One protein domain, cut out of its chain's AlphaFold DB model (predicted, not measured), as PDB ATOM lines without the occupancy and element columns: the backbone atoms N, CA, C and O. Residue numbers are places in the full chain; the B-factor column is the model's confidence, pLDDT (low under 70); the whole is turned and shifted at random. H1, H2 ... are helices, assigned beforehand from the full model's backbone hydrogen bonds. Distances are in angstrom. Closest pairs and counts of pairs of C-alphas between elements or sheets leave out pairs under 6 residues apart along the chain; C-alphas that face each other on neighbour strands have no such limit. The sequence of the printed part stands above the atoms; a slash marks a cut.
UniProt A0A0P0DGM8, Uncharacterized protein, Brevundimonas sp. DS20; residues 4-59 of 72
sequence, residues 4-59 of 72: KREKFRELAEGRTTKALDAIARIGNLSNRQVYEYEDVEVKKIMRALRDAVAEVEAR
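What this domain is: This is residues 4 to 59 of the 72 residues of an uncharacterized protein of Brevundimonas sp. DS20 (UniProt A0A0P0DGM8). Two long helices, H1 and H2, make the arms of an open U in a thin, flat outline, with a loop at the closed end. H1 runs out to the loop and H2 folds back beside it, with a gap between the two. The printed part has 56 residues with two named helices, H1 then H2, and no named strand; its class is all helix. It is only just loose, close to extended, with a radius of gyration of the C-alphas of 14.9 A and spans of 47 by 23 by 6 A.

Where its parts are: H1 is residues 4 to 28, 36.4 A long, from C-alpha 4 at (37.498, 3.937, 55.449). H2 is residues 39 to 59, 30.5 A long, ending at C-alpha 59 at (31.999, -7.878, 42.408).

How they stand to each other: H1 and H2 are apart, with no C-alpha of the one within 8 A of the other. The x coordinate is 37.498 at C-alpha 4 and 3.752 at C-alpha 28, then 3.496 at C-alpha 39 and 31.999 at C-alpha 59. In H1 and H2 every O i to N i+4 pair is within hydrogen-bond range. Residues 4 to 22 of H1, 31 to 36 and 50 to 59 of H2 stand free.

The domain as a whole: The two C-alphas farthest apart, of Lys 4 and Gln 33, are 47.5 A apart. The link from H1 to H2, 10 residues, is short. The printed part has no cut, and no printed residue is under 70 in pLDDT.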
ATOM      1  N   LYS A   4      37.959   4.709  56.618       94.19
ATOM      2  CA  LYS A   4      37.498   3.937  55.449       94.19
ATOM      3  C   LYS A   4      36.663   2.713  55.843       94.19
ATOM      4  O   LYS A   4      35.675   2.416  55.178       94.19
ATOM      5  N   ARG A   5      37.045   2.002  56.913       94.19
ATOM      6  CA  ARG A   5      36.317   0.822  57.408       94.19
ATOM      7  C   ARG A   5      34.999   1.210  58.072       94.19
ATOM      8  O   ARG A   5      34.020   0.488  57.916       94.19
ATOM      9  N   GLU A   6      34.974   2.315  58.808       96.06
ATOM     10  CA  GLU A   6      33.745   2.855  59.403       96.06
ATOM     11  C   GLU A   6      32.775   3.311  58.316       96.06
ATOM     12  O   GLU A   6      31.632   2.863  58.305       96.06
ATOM     13  N   LYS A   7      33.260   4.074  57.325       95.75
ATOM     14  CA  LYS A   7      32.409   4.522  56.221       95.75
ATOM     15  C   LYS A   7      31.858   3.364  55.392       95.75
ATOM     16  O   LYS A   7      30.706   3.407  54.974       95.75
ATOM     17  N   PHE A   8      32.660   2.324  55.163       96.00
ATOM     18  CA  PHE A   8      32.176   1.106  54.517       96.00
ATOM     19  C   PHE A   8      31.043   0.460  55.320       96.00
ATOM     20  O   PHE A   8      30.023   0.131  54.729       96.00
ATOM     21  N   ARG A   9      31.202   0.317  56.643       97.69
ATOM     22  CA  ARG A   9      30.184  -0.299  57.507       97.69
ATOM     23  C   ARG A   9      28.877   0.479  57.511       97.69
ATOM     24  O   ARG A   9      27.848  -0.104  57.203       97.69
ATOM     25  N   GLU A  10      28.945   1.786  57.746       97.75
ATOM     26  CA  GLU A  10      27.781   2.683  57.730       97.75
ATOM     27  C   GLU A  10      27.003   2.559  56.407       97.75
ATOM     28  O   GLU A  10      25.784   2.388  56.387       97.75
ATOM     29  N   LEU A  11      27.721   2.596  55.279       98.00
ATOM     30  CA  LEU A  11      27.108   2.472  53.960       98.00
ATOM     31  C   LEU A  11      26.573   1.064  53.687       98.00
ATOM     32  O   LEU A  11      25.533   0.937  53.043       98.00
ATOM     33  N   ALA A  12      27.284   0.019  54.113       97.50
ATOM     34  CA  ALA A  12      26.872  -1.364  53.915       97.50
ATOM     35  C   ALA A  12      25.598  -1.664  54.708       97.50
ATOM     36  O   ALA A  12      24.631  -2.138  54.127       97.50
ATOM     37  N   GLU A  13      25.561  -1.307  55.991       98.06
ATOM     38  CA  GLU A  13      24.387  -1.471  56.851       98.06
ATOM     39  C   GLU A  13      23.179  -0.732  56.265       98.06
ATOM     40  O   GLU A  13      22.157  -1.348  55.971       98.06
ATOM     41  N   GLY A  14      23.322   0.566  55.973       98.38
ATOM     42  CA  GLY A  14      22.215   1.365  55.444       98.38
ATOM     43  C   GLY A  14      21.691   0.888  54.084       98.38
ATOM     44  O   GLY A  14      20.495   1.001  53.810       98.38
ATOM     45  N   ARG A  15      22.558   0.360  53.210       98.19
ATOM     46  CA  ARG A  15      22.143  -0.179  51.901       98.19
ATOM     47  C   ARG A  15      21.486  -1.545  52.033       98.19
ATOM     48  O   ARG A  15      20.463  -1.768  51.389       98.19
ATOM     49  N   THR A  16      22.032  -2.421  52.872       98.06
ATOM     50  CA  THR A  16      21.471  -3.753  53.113       98.06
ATOM     51  C   THR A  16      20.088  -3.653  53.743       98.06
ATOM     52  O   THR A  16      19.166  -4.288  53.244       98.06
ATOM     53  N   THR A  17      19.888  -2.791  54.747       98.44
ATOM     54  CA  THR A  17      18.561  -2.573  55.352       98.44
ATOM     55  C   THR A  17      17.527  -2.154  54.308       98.44
ATOM     56  O   THR A  17      16.477  -2.778  54.191       98.44
ATOM     57  N   LYS A  18      17.853  -1.171  53.460       98.44
ATOM     58  CA  LYS A  18      16.944  -0.723  52.392       98.44
ATOM     59  C   LYS A  18      16.621  -1.828  51.383       98.44
ATOM     60  O   LYS A  18      15.493  -1.894  50.899       98.44
ATOM     61  N   ALA A  19      17.601  -2.668  51.050       98.31
ATOM     62  CA  ALA A  19      17.392  -3.805  50.159       98.31
ATOM     63  C   ALA A  19      16.451  -4.841  50.793       98.31
ATOM     64  O   ALA A  19      15.504  -5.277  50.141       98.31
ATOM     65  N   LEU A  20      16.655  -5.174  52.071       98.31
ATOM     66  CA  LEU A  20      15.790  -6.091  52.816       98.31
ATOM     67  C   LEU A  20      14.352  -5.564  52.917       98.31
ATOM     68  O   LEU A  20      13.417  -6.312  52.643       98.31
ATOM     69  N   ASP A  21      14.163  -4.271  53.197       98.56
ATOM     70  CA  ASP A  21      12.833  -3.648  53.244       98.56
ATOM     71  C   ASP A  21      12.115  -3.690  51.886       98.56
ATOM     72  O   ASP A  21      10.890  -3.817  51.806       98.56
ATOM     73  N   ALA A  22      12.858  -3.540  50.787       98.25
ATOM     74  CA  ALA A  22      12.303  -3.670  49.443       98.25
ATOM     75  C   ALA A  22      11.906  -5.125  49.141       98.25
ATOM     76  O   ALA A  22      10.809  -5.362  48.638       98.25
ATOM     77  N   ILE A  23      12.753  -6.092  49.507       98.25
ATOM     78  CA  ILE A  23      12.467  -7.526  49.355       98.25
ATOM     79  C   ILE A  23      11.234  -7.923  50.176       98.25
ATOM     80  O   ILE A  23      10.356  -8.611  49.660       98.25
ATOM     81  N   ALA A  24      11.111  -7.446  51.416       98.25
ATOM     82  CA  ALA A  24       9.942  -7.699  52.256       98.25
ATOM     83  C   ALA A  24       8.652  -7.160  51.617       98.25
ATOM     84  O   ALA A  24       7.639  -7.855  51.568       98.25
ATOM     85  N   ARG A  25       8.699  -5.949  51.043       98.00
ATOM     86  CA  ARG A  25       7.563  -5.370  50.307       98.00
ATOM     87  C   ARG A  25       7.179  -6.178  49.071       98.00
ATOM     88  O   ARG A  25       5.989  -6.331  48.816       98.00
ATOM     89  N   ILE A  26       8.150  -6.729  48.342       97.88
ATOM     90  CA  ILE A  26       7.877  -7.677  47.252       97.88
ATOM     91  C   ILE A  26       7.193  -8.936  47.806       97.88
ATOM     92  O   ILE A  26       6.222  -9.407  47.224       97.88
ATOM     93  N   GLY A  27       7.642  -9.447  48.958       97.75
ATOM     94  CA  GLY A  27       7.017 -10.582  49.640       97.75
ATOM     95  C   GLY A  27       5.539 -10.359  49.977       97.75
ATOM     96  O   GLY A  27       4.731 -11.274  49.824       97.75
ATOM     97  N   ASN A  28       5.151  -9.134  50.342       97.69
ATOM     98  CA  ASN A  28       3.752  -8.789  50.624       97.69
ATOM     99  C   ASN A  28       2.828  -8.942  49.402       97.69
ATOM    100  O   ASN A  28       1.633  -9.180  49.574       97.69
ATOM    101  N   LEU A  29       3.366  -8.871  48.177       97.56
ATOM    102  CA  LEU A  29       2.602  -9.111  46.944       97.56
ATOM    103  C   LEU A  29       2.140 -10.568  46.808       97.56
ATOM    104  O   LEU A  29       1.286 -10.862  45.980       97.56
ATOM    105  N   SER A  30       2.656 -11.485  47.633       97.25
ATOM    106  CA  SER A  30       2.209 -12.882  47.648       97.25
ATOM    107  C   SER A  30       0.746 -13.054  48.065       97.25
ATOM    108  O   SER A  30       0.157 -14.098  47.768       97.25
ATOM    109  N   ASN A  31       0.136 -12.055  48.711       97.69
ATOM    110  CA  ASN A  31      -1.247 -12.128  49.160       97.69
ATOM    111  C   ASN A  31      -2.238 -12.164  47.980       97.69
ATOM    112  O   ASN A  31      -2.677 -11.122  47.486       97.69
ATOM    113  N   ARG A  32      -2.655 -13.378  47.591       96.44
ATOM    114  CA  ARG A  32      -3.616 -13.609  46.499       96.44
ATOM    115  C   ARG A  32      -5.047 -13.147  46.789       96.44
ATOM    116  O   ARG A  32      -5.869 -13.135  45.884       96.44
ATOM    117  N   GLN A  33      -5.370 -12.775  48.030       97.69
ATOM    118  CA  GLN A  33      -6.669 -12.164  48.336       97.69
ATOM    119  C   GLN A  33      -6.742 -10.710  47.858       97.69
ATOM    120  O   GLN A  33      -7.831 -10.198  47.623       97.69
ATOM    121  N   VAL A  34      -5.588 -10.042  47.754       97.94
ATOM    122  CA  VAL A  34      -5.480  -8.625  47.375       97.94
ATOM    123  C   VAL A  34      -4.965  -8.472  45.945       97.94
ATOM    124  O   VAL A  34      -5.317  -7.509  45.269       97.94
ATOM    125  N   TYR A  35      -4.141  -9.415  45.484       97.38
ATOM    126  CA  TYR A  35      -3.466  -9.338  44.194       97.38
ATOM    127  C   TYR A  35      -3.708 -10.582  43.347       97.38
ATOM    128  O   TYR A  35      -3.727 -11.702  43.851       97.38
ATOM    129  N   GLU A  36      -3.799 -10.381  42.039       97.50
ATOM    130  CA  GLU A  36      -3.779 -11.448  41.046       97.50
ATOM    131  C   GLU A  36      -2.451 -11.395  40.293       97.50
ATOM    132  O   GLU A  36      -1.958 -10.317  39.962       97.50
ATOM    133  N   TYR A  37      -1.841 -12.559  40.093       97.75
ATOM    134  CA  TYR A  37      -0.577 -12.699  39.387       97.75
ATOM    135  C   TYR A  37      -0.413 -14.126  38.874       97.75
ATOM    136  O   TYR A  37      -0.910 -15.096  39.464       97.75
ATOM    137  N   GLU A  38       0.351 -14.257  37.802       98.31
ATOM    138  CA  GLU A  38       0.733 -15.537  37.239       98.31
ATOM    139  C   GLU A  38       2.072 -16.026  37.796       98.31
ATOM    140  O   GLU A  38       2.988 -15.268  38.130       98.31
ATOM    141  N   ASP A  39       2.250 -17.345  37.799       97.12
ATOM    142  CA  ASP A  39       3.496 -17.961  38.257       97.12
ATOM    143  C   ASP A  39       4.705 -17.537  37.402       97.12
ATOM    144  O   ASP A  39       5.842 -17.523  37.883       97.12
ATOM    145  N   VAL A  40       4.487 -17.171  36.133       98.31
ATOM    146  CA  VAL A  40       5.547 -16.653  35.253       98.31
ATOM    147  C   VAL A  40       6.068 -15.293  35.724       98.31
ATOM    148  O   VAL A  40       7.268 -15.030  35.622       98.31
ATOM    149  N   GLU A  41       5.205 -14.445  36.281       98.00
ATOM    150  CA  GLU A  41       5.572 -13.127  36.798       98.00
ATOM    151  C   GLU A  41       6.401 -13.271  38.076       98.00
ATOM    152  O   GLU A  41       7.487 -12.693  38.182       98.00
ATOM    153  N   VAL A  42       5.974 -14.153  38.987       97.94
ATOM    154  CA  VAL A  42       6.733 -14.489  40.201       97.94
ATOM    155  C   VAL A  42       8.112 -15.046  39.842       97.94
ATOM    156  O   VAL A  42       9.124 -14.621  40.403       97.94
ATOM    157  N   LYS A  43       8.199 -15.954  38.860       98.38
ATOM    158  CA  LYS A  43       9.484 -16.505  38.394       98.38
ATOM    159  C   LYS A  43      10.418 -15.421  37.851       98.38
ATOM    160  O   LYS A  43      11.614 -15.469  38.145       98.38
ATOM    161  N   LYS A  44       9.896 -14.451  37.090       98.62
ATOM    162  CA  LYS A  44      10.677 -13.311  36.573       98.62
ATOM    163  C   LYS A  44      11.213 -12.439  37.710       98.62
ATOM    164  O   LYS A  44      12.406 -12.143  37.710       98.62
ATOM    165  N   ILE A  45      10.379 -12.104  38.698       98.31
ATOM    166  CA  ILE A  45      10.789 -11.332  39.885       98.31
ATOM    167  C   ILE A  45      11.906 -12.062  40.636       98.31
ATOM    168  O   ILE A  45      12.967 -11.494  40.893       98.31
ATOM    169  N   MET A  46      11.707 -13.347  40.933       98.38
ATOM    170  CA  MET A  46      12.681 -14.137  41.687       98.38
ATOM    171  C   MET A  46      14.004 -14.308  40.934       98.38
ATOM    172  O   MET A  46      15.066 -14.318  41.552       98.38
ATOM    173  N   ARG A  47      13.959 -14.433  39.602       98.44
ATOM    174  CA  ARG A  47      15.166 -14.462  38.770       98.44
ATOM    175  C   ARG A  47      15.922 -13.138  38.848       98.44
ATOM    176  O   ARG A  47      17.108 -13.166  39.138       98.44
ATOM    177  N   ALA A  48      15.241 -12.009  38.666       98.50
ATOM    178  CA  ALA A  48      15.878 -10.695  38.727       98.50
ATOM    179  C   ALA A  48      16.560 -10.435  40.083       98.50
ATOM    180  O   ALA A  48      17.677  -9.923  40.120       98.50
ATOM    181  N   LEU A  49      15.926 -10.836  41.193       98.31
ATOM    182  CA  LEU A  49      16.523 -10.719  42.527       98.31
ATOM    183  C   LEU A  49      17.786 -11.577  42.680       98.31
ATOM    184  O   LEU A  49      18.791 -11.089  43.190       98.31
ATOM    185  N   ARG A  50      17.759 -12.835  42.219       98.25
ATOM    186  CA  ARG A  50      18.935 -13.719  42.267       98.25
ATOM    187  C   ARG A  50      20.075 -13.213  41.392       98.25
ATOM    188  O   ARG A  50      21.207 -13.187  41.857       98.25
ATOM    189  N   ASP A  51      19.772 -12.782  40.170       98.25
ATOM    190  CA  ASP A  51      20.769 -12.263  39.231       98.25
ATOM    191  C   ASP A  51      21.464 -11.018  39.819       98.25
ATOM    192  O   ASP A  51      22.687 -10.900  39.759       98.25
ATOM    193  N   ALA A  52      20.709 -10.132  40.481       97.50
ATOM    194  CA  ALA A  52      21.266  -8.962  41.160       97.50
ATOM    195  C   ALA A  52      22.186  -9.329  42.341       97.50
ATOM    196  O   ALA A  52      23.235  -8.711  42.515       97.50
ATOM    197  N   VAL A  53      21.818 -10.331  43.151       97.50
ATOM    198  CA  VAL A  53      22.671 -10.813  44.253       97.50
ATOM    199  C   VAL A  53      23.947 -11.455  43.709       97.50
ATOM    200  O   VAL A  53      25.032 -11.112  44.174       97.50
ATOM    201  N   ALA A  54      23.836 -12.293  42.675       97.00
ATOM    202  CA  ALA A  54      24.985 -12.923  42.030       97.00
ATOM    203  C   ALA A  54      25.963 -11.883  41.452       97.00
ATOM    204  O   ALA A  54      27.178 -12.035  41.568       97.00
ATOM    205  N   GLU A  55      25.462 -10.786  40.874       96.12
ATOM    206  CA  GLU A  55      26.318  -9.690  40.408       96.12
ATOM    207  C   GLU A  55      27.060  -9.001  41.568       96.12
ATOM    208  O   GLU A  55      28.236  -8.648  41.439       96.12
ATOM    209  N   VAL A  56      26.396  -8.808  42.713       96.06
ATOM    210  CA  VAL A  56      27.032  -8.250  43.915       96.06
ATOM    211  C   VAL A  56      28.130  -9.183  44.421       96.06
ATOM    212  O   VAL A  56      29.246  -8.712  44.644       96.06
ATOM    213  N   GLU A  57      27.849 -10.480  44.555       95.25
ATOM    214  CA  GLU A  57      28.824 -11.502  44.958       95.25
ATOM    215  C   GLU A  57      30.036 -11.502  44.023       95.25
ATOM    216  O   GLU A  57      31.164 -11.307  44.478       95.25
ATOM    217  N   ALA A  58      29.805 -11.554  42.708       95.25
ATOM    218  CA  ALA A  58      30.866 -11.521  41.706       95.25
ATOM    219  C   ALA A  58      31.762 -10.275  41.827       95.25
ATOM    220  O   ALA A  58      32.973 -10.355  41.626       95.25
ATOM    221  N   ARG A  59      31.210  -9.107  42.189       92.75
ATOM    222  CA  ARG A  59      31.999  -7.878  42.408       92.75
ATOM    223  C   ARG A  59      32.862  -7.927  43.671       92.75
ATOM    224  O   ARG A  59      33.883  -7.241  43.713       92.75
TER     225      ARG A  59